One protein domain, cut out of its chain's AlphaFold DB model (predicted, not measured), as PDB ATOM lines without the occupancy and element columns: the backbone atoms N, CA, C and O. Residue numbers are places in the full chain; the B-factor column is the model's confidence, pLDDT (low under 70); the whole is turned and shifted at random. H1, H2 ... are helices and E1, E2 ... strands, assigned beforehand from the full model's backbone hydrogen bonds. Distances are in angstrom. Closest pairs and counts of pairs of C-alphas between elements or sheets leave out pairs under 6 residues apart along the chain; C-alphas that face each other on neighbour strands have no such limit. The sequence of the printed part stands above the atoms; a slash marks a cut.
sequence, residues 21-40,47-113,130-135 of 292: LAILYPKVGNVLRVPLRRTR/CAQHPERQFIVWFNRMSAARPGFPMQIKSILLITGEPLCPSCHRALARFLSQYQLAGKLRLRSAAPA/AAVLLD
ATOM      1  N   LEU A  21     135.743 192.916 180.659       90.38
ATOM      2  CA  LEU A  21     137.116 192.432 180.721       90.38
ATOM      3  C   LEU A  21     137.612 192.517 182.162       90.38
ATOM      4  O   LEU A  21     137.563 193.583 182.774       90.38
ATOM      5  N   ALA A  22     138.129 191.410 182.691       94.50
ATOM      6  CA  ALA A  22     138.904 191.433 183.924       94.50
ATOM      7  C   ALA A  22     140.400 191.355 183.606       94.50
ATOM      8  O   ALA A  22     140.847 190.493 182.852       94.50
ATOM      9  N   ILE A  23     141.177 192.254 184.197       92.56
ATOM     10  CA  ILE A  23     142.629 192.324 184.076       92.56
ATOM     11  C   ILE A  23     143.223 192.071 185.459       92.56
ATOM     12  O   ILE A  23     142.959 192.819 186.402       92.56
ATOM     13  N   LEU A  24     144.014 191.011 185.589       96.81
ATOM     14  CA  LEU A  24     144.673 190.641 186.834       96.81
ATOM     15  C   LEU A  24     146.163 190.934 186.723       96.81
ATOM     16  O   LEU A  24     146.839 190.466 185.806       96.81
ATOM     17  N   TYR A  25     146.664 191.679 187.697       93.06
ATOM     18  CA  TYR A  25     148.067 192.044 187.808       93.06
ATOM     19  C   TYR A  25     148.708 191.135 188.851       93.06
ATOM     20  O   TYR A  25     148.448 191.326 190.044       93.06
ATOM     21  N   PRO A  26     149.492 190.121 188.455       92.88
ATOM     22  CA  PRO A  26     150.212 189.310 189.419       92.88
ATOM     23  C   PRO A  26     151.394 190.087 190.022       92.88
ATOM     24  O   PRO A  26     151.833 191.107 189.492       92.88
ATOM     25  N   LYS A  27     151.915 189.606 191.151       90.06
ATOM     26  CA  LYS A  27     153.143 190.108 191.785       90.06
ATOM     27  C   LYS A  27     154.372 189.820 190.923       90.06
ATOM     28  O   LYS A  27     155.297 190.621 190.905       90.06
ATOM     29  N   VAL A  28     154.366 188.677 190.236       76.50
ATOM     30  CA  VAL A  28     155.429 188.203 189.347       76.50
ATOM     31  C   VAL A  28     154.778 187.579 188.113       76.50
ATOM     32  O   VAL A  28     153.782 186.866 188.237       76.50
ATOM     33  N   GLY A  29     155.341 187.829 186.932       80.12
ATOM     34  CA  GLY A  29     154.866 187.280 185.661       80.12
ATOM     35  C   GLY A  29     153.927 188.207 184.884       80.12
ATOM     36  O   GLY A  29     153.792 189.392 185.181       80.12
ATOM     37  N   ASN A  30     153.297 187.645 183.851       80.06
ATOM     38  CA  ASN A  30     152.519 188.403 182.872       80.06
ATOM     39  C   ASN A  30     151.109 188.751 183.369       80.06
ATOM     40  O   ASN A  30     150.453 187.956 184.042       80.06
ATOM     41  N   VAL A  31     150.618 189.926 182.964       86.69
ATOM     42  CA  VAL A  31     149.237 190.367 183.206       86.69
ATOM     43  C   VAL A  31     148.254 189.398 182.552       86.69
ATOM     44  O   VAL A  31     148.375 189.077 181.368       86.69
ATOM     45  N   LEU A  32     147.247 188.963 183.308       89.56
ATOM     46  CA  LEU A  32     146.217 188.054 182.813       89.56
ATOM     47  C   LEU A  32     144.985 188.848 182.391       89.56
ATOM     48  O   LEU A  32     144.478 189.670 183.150       89.56
ATOM     49  N   ARG A  33     144.485 188.578 181.186       89.81
ATOM     50  CA  ARG A  33     143.274 189.193 180.637       89.81
ATOM     51  C   ARG A  33     142.200 188.127 180.476       89.81
ATOM     52  O   ARG A  33     142.415 187.129 179.794       89.81
ATOM     53  N   VAL A  34     141.056 188.341 181.110       91.25
ATOM     54  CA  VAL A  34     139.945 187.391 181.169       91.25
ATOM     55  C   VAL A  34     138.739 188.019 180.482       91.25
ATOM     56  O   VAL A  34     138.094 188.894 181.070       91.25
ATOM     57  N   PRO A  35     138.436 187.623 179.235       88.62
ATOM     58  CA  PRO A  35     137.250 188.110 178.551       88.62
ATOM     59  C   PRO A  35     136.001 187.552 179.238       88.62
ATOM     60  O   PRO A  35     135.870 186.341 179.429       88.62
ATOM     61  N   LEU A  36     135.076 188.440 179.595       89.06
ATOM     62  CA  LEU A  36     133.798 188.094 180.207       89.06
ATOM     63  C   LEU A  36     132.694 188.287 179.163       89.06
ATOM     64  O   LEU A  36     132.662 189.271 178.414       89.06
ATOM     65  N   ARG A  37     131.813 187.294 179.051       83.81
ATOM     66  CA  ARG A  37     130.802 187.245 177.991       83.81
ATOM     67  C   ARG A  37     129.702 188.266 178.250       83.81
ATOM     68  O   ARG A  37     129.374 188.565 179.395       83.81
ATOM     69  N   ARG A  38     129.098 188.753 177.166       69.62
ATOM     70  CA  ARG A  38     127.928 189.631 177.219       69.62
ATOM     71  C   ARG A  38     126.710 188.888 177.759       69.62
ATOM     72  O   ARG A  38     126.395 187.793 177.294       69.62
ATOM     73  N   THR A  39     126.005 189.525 178.684       63.81
ATOM     74  CA  THR A  39     124.612 189.239 179.025       63.81
ATOM     75  C   THR A  39     123.774 189.437 177.763       63.81
ATOM     76  O   THR A  39     123.596 190.551 177.287       63.81
ATOM     77  N   ARG A  40     123.308 188.352 177.133       56.50
ATOM     78  CA  ARG A  40     122.619 188.442 175.829       56.50
ATOM     79  C   ARG A  40     121.226 189.076 175.877       56.50
ATOM     80  O   ARG A  40     120.618 189.244 174.829       56.50
ATOM     81  N   CYS A  47     121.115 187.095 187.733       83.38
ATOM     82  CA  CYS A  47     122.487 187.467 188.088       83.38
ATOM     83  C   CYS A  47     123.576 186.530 187.533       83.38
ATOM     84  O   CYS A  47     124.749 186.898 187.541       83.38
ATOM     85  N   ALA A  48     123.228 185.319 187.086       81.06
ATOM     86  CA  ALA A  48     124.196 184.279 186.716       81.06
ATOM     87  C   ALA A  48     125.079 184.672 185.523       81.06
ATOM     88  O   ALA A  48     126.247 184.293 185.464       81.06
ATOM     89  N   GLN A  49     124.528 185.458 184.597       83.50
ATOM     90  CA  GLN A  49     125.239 185.916 183.405       83.50
ATOM     91  C   GLN A  49     126.001 187.227 183.635       83.50
ATOM     92  O   GLN A  49     126.692 187.685 182.731       83.50
ATOM     93  N   HIS A  50     125.920 187.837 184.821       88.12
ATOM     94  CA  HIS A  50     126.616 189.094 185.086       88.12
ATOM     95  C   HIS A  50     128.146 188.898 185.111       88.12
ATOM     96  O   HIS A  50     128.618 187.859 185.598       88.12
ATOM     97  N   PRO A  51     128.935 189.876 184.621       90.19
ATOM     98  CA  PRO A  51     130.396 189.791 184.570       90.19
ATOM     99  C   PRO A  51     131.041 189.389 185.901       90.19
ATOM    100  O   PRO A  51     131.975 188.590 185.922       90.19
ATOM    101  N   GLU A  52     130.512 189.866 187.023       91.69
ATOM    102  CA  GLU A  52     131.010 189.553 188.360       91.69
ATOM    103  C   GLU A  52     130.861 188.065 188.688       91.69
ATOM    104  O   GLU A  52     131.786 187.451 189.215       91.69
ATOM    105  N   ARG A  53     129.715 187.455 188.354       92.69
ATOM    106  CA  ARG A  53     129.486 186.020 188.585       92.69
ATOM    107  C   ARG A  53     130.352 185.173 187.668       92.69
ATOM    108  O   ARG A  53     130.950 184.206 188.139       92.69
ATOM    109  N   GLN A  54     130.478 185.565 186.402       93.12
ATOM    110  CA  GLN A  54     131.391 184.909 185.468       93.12
ATOM    111  C   GLN A  54     132.838 184.962 185.975       93.12
ATOM    112  O   GLN A  54     133.531 183.943 185.967       93.12
ATOM    113  N   PHE A  55     133.273 186.120 186.478       95.31
ATOM    114  CA  PHE A  55     134.601 186.291 187.052       95.31
ATOM    115  C   PHE A  55     134.807 185.427 188.301       95.31
ATOM    116  O   PHE A  55     135.822 184.745 188.380       95.31
ATOM    117  N   ILE A  56     133.849 185.386 189.235       96.31
ATOM    118  CA  ILE A  56     133.921 184.519 190.428       96.31
ATOM    119  C   ILE A  56     134.084 183.049 190.021       96.31
ATOM    120  O   ILE A  56     134.963 182.358 190.534       96.31
ATOM    121  N   VAL A  57     133.271 182.567 189.074       95.62
ATOM    122  CA  VAL A  57     133.342 181.178 188.592       95.62
ATOM    123  C   VAL A  57     134.699 180.890 187.953       95.62
ATOM    124  O   VAL A  57     135.316 179.868 188.253       95.62
ATOM    125  N   TRP A  58     135.189 181.792 187.099       96.00
ATOM    126  CA  TRP A  58     136.510 181.663 186.489       96.00
ATOM    127  C   TRP A  58     137.628 181.661 187.543       96.00
ATOM    128  O   TRP A  58     138.499 180.792 187.517       96.00
ATOM    129  N   PHE A  59     137.578 182.580 188.509       97.00
ATOM    130  CA  PHE A  59     138.593 182.723 189.552       97.00
ATOM    131  C   PHE A  59     138.628 181.504 190.482       97.00
ATOM    132  O   PHE A  59     139.709 181.053 190.862       97.00
ATOM    133  N   ASN A  60     137.468 180.922 190.799       96.38
ATOM    134  CA  ASN A  60     137.381 179.663 191.539       96.38
ATOM    135  C   ASN A  60     138.042 178.510 190.787       96.38
ATOM    136  O   ASN A  60     138.831 177.773 191.373       96.38
ATOM    137  N   ARG A  61     137.782 178.381 189.480       95.06
ATOM    138  CA  ARG A  61     138.425 177.349 188.650       95.06
ATOM    139  C   ARG A  61     139.942 177.523 188.609       95.06
ATOM    140  O   ARG A  61     140.665 176.544 188.753       95.06
ATOM    141  N   MET A  62     140.425 178.759 188.472       94.94
ATOM    142  CA  MET A  62     141.862 179.053 188.501       94.94
ATOM    143  C   MET A  62     142.496 178.744 189.857       94.94
ATOM    144  O   MET A  62     143.572 178.157 189.903       94.94
ATOM    145  N   SER A  63     141.821 179.102 190.950       93.62
ATOM    146  CA  SER A  63     142.281 178.812 192.311       93.62
ATOM    147  C   SER A  63     142.323 177.311 192.598       93.62
ATOM    148  O   SER A  63     143.271 176.844 193.221       93.62
ATOM    149  N   ALA A  64     141.339 176.553 192.105       91.88
ATOM    150  CA  ALA A  64     141.303 175.099 192.236       91.88
ATOM    151  C   ALA A  64     142.414 174.420 191.419       91.88
ATOM    152  O   ALA A  64     143.081 173.520 191.915       91.88
ATOM    153  N   ALA A  65     142.650 174.879 190.185       88.69
ATOM    154  CA  ALA A  65     143.700 174.333 189.326       88.69
ATOM    155  C   ALA A  65     145.120 174.695 189.799       88.69
ATOM    156  O   ALA A  65     146.078 174.000 189.467       88.69
ATOM    157  N   ARG A  66     145.280 175.807 190.528       92.69
ATOM    158  CA  ARG A  66     146.577 176.325 190.986       92.69
ATOM    159  C   ARG A  66     146.482 176.782 192.446       92.69
ATOM    160  O   ARG A  66     146.274 177.977 192.690       92.69
ATOM    161  N   PRO A  67     146.675 175.866 193.415       87.94
ATOM    162  CA  PRO A  67     146.721 176.210 194.833       87.94
ATOM    163  C   PRO A  67     147.795 177.283 195.078       87.94
ATOM    164  O   PRO A  67     148.975 177.067 194.828       87.94
ATOM    165  N   GLY A  68     147.377 178.489 195.473       90.50
ATOM    166  CA  GLY A  68     148.258 179.656 195.649       90.50
ATOM    167  C   GLY A  68     148.094 180.764 194.605       90.50
ATOM    168  O   GLY A  68     148.605 181.866 194.812       90.50
ATOM    169  N   PHE A  69     147.327 180.537 193.535       95.62
ATOM    170  CA  PHE A  69     147.014 181.568 192.539       95.62
ATOM    171  C   PHE A  69     146.501 182.885 193.156       95.62
ATOM    172  O   PHE A  69     147.056 183.931 192.814       95.62
ATOM    173  N   PRO A  70     145.550 182.892 194.116       96.44
ATOM    174  CA  PRO A  70     145.074 184.143 194.714       96.44
ATOM    175  C   PRO A  70     146.180 184.961 195.395       96.44
ATOM    176  O   PRO A  70     146.205 186.184 195.278       96.44
ATOM    177  N   MET A  71     147.143 184.289 196.036       95.38
ATOM    178  CA  MET A  71     148.253 184.929 196.758       95.38
ATOM    179  C   MET A  71     149.262 185.607 195.826       95.38
ATOM    180  O   MET A  71     150.029 186.479 196.259       95.38
ATOM    181  N   GLN A  72     149.256 185.225 194.547       94.81
ATOM    182  CA  GLN A  72     150.095 185.809 193.508       94.81
ATOM    183  C   GLN A  72     149.477 187.070 192.907       94.81
ATOM    184  O   GLN A  72     150.178 187.782 192.197       94.81
ATOM    185  N   ILE A  73     148.211 187.393 193.185       96.94
ATOM    186  CA  ILE A  73     147.552 188.566 192.604       96.94
ATOM    187  C   ILE A  73     147.841 189.822 193.439       96.94
ATOM    188  O   ILE A  73     147.624 189.864 194.651       96.94
ATOM    189  N   LYS A  74     148.340 190.872 192.777       93.75
ATOM    190  CA  LYS A  74     148.577 192.200 193.361       93.75
ATOM    191  C   LYS A  74     147.327 193.072 193.291       93.75
ATOM    192  O   LYS A  74     147.003 193.729 194.275       93.75
ATOM    193  N   SER A  75     146.641 193.093 192.151       95.56
ATOM    194  CA  SER A  75     145.418 193.882 191.954       95.56
ATOM    195  C   SER A  75     144.569 193.363 190.801       95.56
ATOM    196  O   SER A  75     145.064 192.652 189.924       95.56
ATOM    197  N   ILE A  76     143.290 193.744 190.795       97.31
ATOM    198  CA  ILE A  76     142.318 193.374 189.763       97.31
ATOM    199  C   ILE A  76     141.668 194.650 189.226       97.31
ATOM    200  O   ILE A  76     141.259 195.509 190.002       97.31
ATOM    201  N   LEU A  77     141.549 194.766 187.908       95.12
ATOM    202  CA  LEU A  77     140.736 195.775 187.236       95.12
ATOM    203  C   LEU A  77     139.609 195.068 186.486       95.12
ATOM    204  O   LEU A  77     139.882 194.267 185.597       95.12
ATOM    205  N   LEU A  78     138.361 195.359 186.835       93.81
ATOM    206  CA  LEU A  78     137.185 194.858 186.130       93.81
ATOM    207  C   LEU A  78     136.519 196.015 185.380       93.81
ATOM    208  O   LEU A  78     136.130 197.018 185.981       93.81
ATOM    209  N   ILE A  79     136.411 195.857 184.064       90.31
ATOM    210  CA  ILE A  79     135.833 196.838 183.147       90.31
ATOM    211  C   ILE A  79     134.540 196.256 182.587       90.31
ATOM    212  O   ILE A  79     134.550 195.140 182.063       90.31
ATOM    213  N   THR A  80     133.432 196.983 182.707       86.75
ATOM    214  CA  THR A  80     132.106 196.539 182.264       86.75
ATOM    215  C   THR A  80     131.439 197.590 181.377       86.75
ATOM    216  O   THR A  80     131.447 198.784 181.679       86.75
ATOM    217  N   GLY A  81     130.818 197.147 180.282       78.12
ATOM    218  CA  GLY A  81     130.010 198.020 179.420       78.12
ATOM    219  C   GLY A  81     128.642 198.392 180.008       78.12
ATOM    220  O   GLY A  81     127.965 199.260 179.475       78.12
ATOM    221  N   GLU A  82     128.228 197.753 181.103       76.31
ATOM    222  CA  GLU A  82     126.940 197.957 181.778       76.31
ATOM    223  C   GLU A  82     127.166 198.250 183.275       76.31
ATOM    224  O   GLU A  82     128.203 197.844 183.826       76.31
ATOM    225  N   PRO A  83     126.242 198.967 183.948       77.00
ATOM    226  CA  PRO A  83     126.326 199.198 185.386       77.00
ATOM    227  C   PRO A  83     126.252 197.875 186.157       77.00
ATOM    228  O   PRO A  83     125.513 196.956 185.804       77.00
ATOM    229  N   LEU A  84     127.031 197.790 187.233       79.06
ATOM    230  CA  LEU A  84     127.116 196.591 188.063       79.06
ATOM    231  C   LEU A  84     125.813 196.392 188.841       79.06
ATOM    232  O   LEU A  84     125.263 197.324 189.434       79.06
ATOM    233  N   CYS A  85     125.340 195.152 188.896       84.25
ATOM    234  CA  CYS A  85     124.181 194.814 189.710       84.25
ATOM    235  C   CYS A  85     124.575 194.850 191.201       84.25
ATOM    236  O   CYS A  85     125.528 194.163 191.578       84.25
ATOM    237  N   PRO A  86     123.849 195.561 192.091       83.56
ATOM    238  CA  PRO A  86     124.252 195.700 193.495       83.56
ATOM    239  C   PRO A  86     124.443 194.369 194.235       83.56
ATOM    240  O   PRO A  86     125.338 194.237 195.073       83.56
ATOM    241  N   SER A  87     123.624 193.358 193.927       87.94
ATOM    242  CA  SER A  87     123.747 192.024 194.525       87.94
ATOM    243  C   SER A  87     125.004 191.289 194.040       87.94
ATOM    244  O   SER A  87     125.703 190.679 194.850       87.94
ATOM    245  N   CYS A  88     125.334 191.387 192.749       90.00
ATOM    246  CA  CYS A  88     126.549 190.822 192.165       90.00
ATOM    247  C   CYS A  88     127.808 191.530 192.650       90.00
ATOM    248  O   CYS A  88     128.777 190.859 192.999       90.00
ATOM    249  N   HIS A  89     127.767 192.856 192.760       89.88
ATOM    250  CA  HIS A  89     128.857 193.644 193.315       89.88
ATOM    251  C   HIS A  89     129.167 193.237 194.765       89.88
ATOM    252  O   HIS A  89     130.316 192.938 195.095       89.88
ATOM    253  N   ARG A  90     128.143 193.116 195.626       90.50
ATOM    254  CA  ARG A  90     128.321 192.617 197.004       90.50
ATOM    255  C   ARG A  90     128.866 191.189 197.041       90.50
ATOM    256  O   ARG A  90     129.732 190.890 197.861       90.50
ATOM    257  N   ALA A  91     128.380 190.314 196.159       93.19
ATOM    258  CA  ALA A  91     128.879 188.945 196.060       93.19
ATOM    259  C   ALA A  91     130.359 188.904 195.644       93.19
ATOM    260  O   ALA A  91     131.126 188.143 196.229       93.19
ATOM    261  N   LEU A  92     130.772 189.749 194.695       95.44
ATOM    262  CA  LEU A  92     132.161 189.874 194.256       95.44
ATOM    263  C   LEU A  92     133.070 190.392 195.368       95.44
ATOM    264  O   LEU A  92     134.127 189.811 195.605       95.44
ATOM    265  N   ALA A  93     132.653 191.441 196.077       93.38
ATOM    266  CA  ALA A  93     133.418 191.991 197.190       93.38
ATOM    267  C   ALA A  93     133.621 190.948 198.304       93.38
ATOM    268  O   ALA A  93     134.750 190.741 198.746       93.38
ATOM    269  N   ARG A  94     132.555 190.233 198.697       96.62
ATOM    270  CA  ARG A  94     132.622 189.154 199.699       96.62
ATOM    271  C   ARG A  94     133.479 187.976 199.234       96.62
ATOM    272  O   ARG A  94     134.176 187.365 200.033       96.62
ATOM    273  N   PHE A  95     133.418 187.640 197.952       97.12
ATOM    274  CA  PHE A  95     134.258 186.595 197.385       97.12
ATOM    275  C   PHE A  95     135.742 186.984 197.453       97.12
ATOM    276  O   PHE A  95     136.565 186.240 197.974       97.12
ATOM    277  N   LEU A  96     136.085 188.191 197.001       96.44
ATOM    278  CA  LEU A  96     137.470 188.663 196.986       96.44
ATOM    279  C   LEU A  96     138.027 188.986 198.375       96.44
ATOM    280  O   LEU A  96     139.248 188.966 198.552       96.44
ATOM    281  N   SER A  97     137.182 189.268 199.372       95.12
ATOM    282  CA  SER A  97     137.644 189.477 200.748       95.12
ATOM    283  C   SER A  97     138.245 188.211 201.355       95.12
ATOM    284  O   SER A  97     139.185 188.323 202.136       95.12
ATOM    285  N   GLN A  98     137.798 187.021 200.931       96.62
ATOM    286  CA  GLN A  98     138.379 185.733 201.353       96.62
ATOM    287  C   GLN A  98     139.868 185.612 200.988       96.62
ATOM    288  O   GLN A  98     140.606 184.874 201.631       96.62
ATOM    289  N   TYR A  99     140.322 186.378 199.990       95.56
ATOM    290  CA  TYR A  99     141.704 186.395 199.506       95.56
ATOM    291  C   TYR A  99     142.427 187.725 199.768       95.56
ATOM    292  O   TYR A  99     143.484 187.968 199.191       95.56
ATOM    293  N   GLN A 100     141.858 188.624 200.583       95.75
ATOM    294  CA  GLN A 100     142.389 189.981 200.806       95.75
ATOM    295  C   GLN A 100     142.565 190.800 199.507       95.75
ATOM    296  O   GLN A 100     143.475 191.628 199.382       95.75
ATOM    297  N   LEU A 101     141.696 190.568 198.515       95.12
ATOM    298  CA  LEU A 101     141.717 191.244 197.211       95.12
ATOM    299  C   LEU A 101     140.603 192.285 197.046       95.12
ATOM    300  O   LEU A 101     140.650 193.058 196.094       95.12
ATOM    301  N   ALA A 102     139.634 192.354 197.965       92.38
ATOM    302  CA  ALA A 102     138.512 193.295 197.874       92.38
ATOM    303  C   ALA A 102     138.977 194.761 197.771       92.38
ATOM    304  O   ALA A 102     138.567 195.467 196.856       92.38
ATOM    305  N   GLY A 103     139.916 195.194 198.622       88.31
ATOM    306  CA  GLY A 103     140.505 196.544 198.563       88.31
ATOM    307  C   GLY A 103     141.472 196.773 197.390       88.31
ATOM    308  O   GLY A 103     141.985 197.872 197.210       88.31
ATOM    309  N   LYS A 104     141.744 195.734 196.595       92.81
ATOM    310  CA  LYS A 104     142.638 195.762 195.425       92.81
ATOM    311  C   LYS A 104     141.871 195.616 194.107       92.81
ATOM    312  O   LYS A 104     142.496 195.514 193.048       92.81
ATOM    313  N   LEU A 105     140.539 195.587 194.174       94.69
ATOM    314  CA  LEU A 105     139.651 195.605 193.024       94.69
ATOM    315  C   LEU A 105     139.389 197.055 192.605       94.69
ATOM    316  O   LEU A 105     138.934 197.874 193.398       94.69
ATOM    317  N   ARG A 106     139.635 197.357 191.333       93.56
ATOM    318  CA  ARG A 106     139.218 198.597 190.676       93.56
ATOM    319  C   ARG A 106     138.113 198.269 189.686       93.56
ATOM    320  O   ARG A 106     138.240 197.318 188.918       93.56
ATOM    321  N   LEU A 107     137.047 199.059 189.701       90.00
ATOM    322  CA  LEU A 107     135.889 198.884 188.829       90.00
ATOM    323  C   LEU A 107     135.768 200.080 187.890       90.00
ATOM    324  O   LEU A 107     135.923 201.226 188.312       90.00
ATOM    325  N   ARG A 108     135.505 199.807 186.614       87.25
ATOM    326  CA  ARG A 108     135.211 200.816 185.591       87.25
ATOM    327  C   ARG A 108     133.950 200.379 184.847       87.25
ATOM    328  O   ARG A 108     133.990 199.369 184.156       87.25
ATOM    329  N   SER A 109     132.848 201.110 185.004       81.38
ATOM    330  CA  SER A 109     131.564 200.814 184.351       81.38
ATOM    331  C   SER A 109     131.077 201.986 183.499       81.38
ATOM    332  O   SER A 109     131.305 203.138 183.859       81.38
ATOM    333  N   ALA A 110     130.399 201.701 182.378       64.38
ATOM    334  CA  ALA A 110     129.996 202.717 181.390       64.38
ATOM    335  C   ALA A 110     128.835 203.622 181.799       64.38
ATOM    336  O   ALA A 110     128.619 204.648 181.161       64.38
ATOM    337  N   ALA A 111     128.134 203.283 182.875       56.94
ATOM    338  CA  ALA A 111     127.105 204.128 183.448       56.94
ATOM    339  C   ALA A 111     127.274 204.199 184.969       56.94
ATOM    340  O   ALA A 111     127.677 203.196 185.581       56.94
ATOM    341  N   PRO A 112     126.938 205.339 185.600       48.72
ATOM    342  CA  PRO A 112     126.587 205.317 187.008       48.72
ATOM    343  C   PRO A 112     125.420 204.338 187.172       48.72
ATOM    344  O   PRO A 112     124.456 204.362 186.404       48.72
ATOM    345  N   ALA A 113     125.514 203.436 188.149       48.62
ATOM    346  CA  ALA A 113     124.320 202.730 188.594       48.62
ATOM    347  C   ALA A 113     123.278 203.799 188.965       48.62
ATOM    348  O   ALA A 113     123.672 204.787 189.585       48.62
ATOM    349  N   ALA A 130     132.305 204.915 179.715       45.28
ATOM    350  CA  ALA A 130     133.133 203.707 179.682       45.28
ATOM    351  C   ALA A 130     132.850 202.810 178.471       45.28
ATOM    352  O   ALA A 130     133.513 201.796 178.334       45.28
ATOM    353  N   ALA A 131     131.940 203.184 177.562       45.50
ATOM    354  CA  ALA A 131     131.962 202.644 176.204       45.50
ATOM    355  C   ALA A 131     133.218 203.133 175.466       45.50
ATOM    356  O   ALA A 131     133.915 202.320 174.881       45.50
ATOM    357  N   VAL A 132     133.578 204.416 175.617       45.97
ATOM    358  CA  VAL A 132     134.847 204.982 175.126       45.97
ATOM    359  C   VAL A 132     136.032 204.401 175.888       45.97
ATOM    360  O   VAL A 132     137.030 204.114 175.265       45.97
ATOM    361  N   LEU A 133     135.911 204.135 177.192       45.59
ATOM    362  CA  LEU A 133     137.006 203.599 178.023       45.59
ATOM    363  C   LEU A 133     137.185 202.071 177.884       45.59
ATOM    364  O   LEU A 133     138.292 201.561 178.014       45.59
ATOM    365  N   LEU A 134     136.113 201.316 177.618       47.34
ATOM    366  CA  LEU A 134     136.175 199.898 177.256       47.34
ATOM    367  C   LEU A 134     136.670 199.773 175.819       47.34
ATOM    368  O   LEU A 134     137.536 198.944 175.598       47.34
ATOM    369  N   ASP A 135     136.209 200.611 174.887       43.94
ATOM    370  CA  ASP A 135     136.777 200.670 173.541       43.94
ATOM    371  C   ASP A 135     138.218 201.182 173.564       43.94
ATOM    372  O   ASP A 135     138.999 200.599 172.847       43.94
TER     373      ASP A 135
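This is residues 21 to 40, 47 to 113 and 130 to 135 of the 292 residues of an uncharacterized protein of Hymenobacter sp. HMF4947 (UniProt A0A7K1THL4). A four-stranded twisted sheet has helix H1 packed slantwise across one face, and helix H3 runs side by side with H1. Short H2 makes the corner between H1 and E3, and short H4 sits near E3 and E4. The printed part has 93 residues, with four named helices and four named strands along the chain as E1, E2, H1, H2, E3, H3, E4, H4. The sheet order is E2, E1, E3, E4, mixed, and the class is mixed, helices and strands. The whole is compact, with a radius of gyration of the C-alphas of 12.8 A and spans of 34 by 25 by 24 A.

In the sheet, E1, residues 21 to 26, and E3, residues 73 to 80, are inner strands and antiparallel neighbours at 169 degrees, with N 23 and O 77 within hydrogen-bond range at 2.8 A. Edge strand E2, residues 32 to 36, forms a hairpin with E1, antiparallel at 160 degrees, with N 24 and O 32 2.8 A apart. Edge strand E4, residues 105 to 109, is parallel to E3 at 12 degrees, with N 80 and O 108 2.8 A apart. H1, residues 51 to 65, is on one face of the sheet, making two layers, a helix over a sheet, at a height over the sheet of 9.8 A. It lies over E1 and only just over E2, where 3 of its C-alphas fall, and runs slantwise to the strands, at 37 degrees to E1 on the local plane. With its residues 52 to 56 alone, H1 touches H3, residues 86 to 97, the same way at a shallow tilt of 24 degrees; the closest C-alphas, of Glu 52 and Cys 88, are 6.0 A apart. H3 only grazes the sheet, with residues 89 to 96. E3, H3 and E4 form a strand-helix-strand unit, two parallel neighbour strands with a helix between, and its crossover is right-handed. H2, residues 69 to 72, only just touches H1, with 3 pairs of C-alphas within 8 A and only at the corner; the closest C-alphas, of Ser 63 and Phe 69, are 5.5 A apart. H2 and H4, residues 130 to 135, each only graze the sheet; the closest C-alphas of E4 and H4, of Ser 109 and Ala 130, are 5.7 A apart. In H1, H3 and H4 every O i to N i+4 pair is within hydrogen-bond range, and H2 is too short for one.

E1 begins at C-alpha 21 (137.116, 192.432, 180.721) and E3 at C-alpha 73 (147.552, 188.566, 192.604). H4 ends at C-alpha 135 (136.777, 200.670, 173.541). H1 measures 20.9 A, E3 20.2 A, H3 16.5 A and E1 16.0 A from first to last C-alpha.

The C-alphas of Pro 67 and Val 132, the two farthest apart, are 36.8 A apart. Residues 41 to 46 and 114 to 129 are not printed, with C-alpha gaps of 12.3 A and 12.6 A across the cuts. Of the links that are printed whole, H3 to E4 is short and the others are tight. The mean pLDDT of the printed part is 85.4; residues 38 to 40, 110 to 113 and 130 to 135 are under 70.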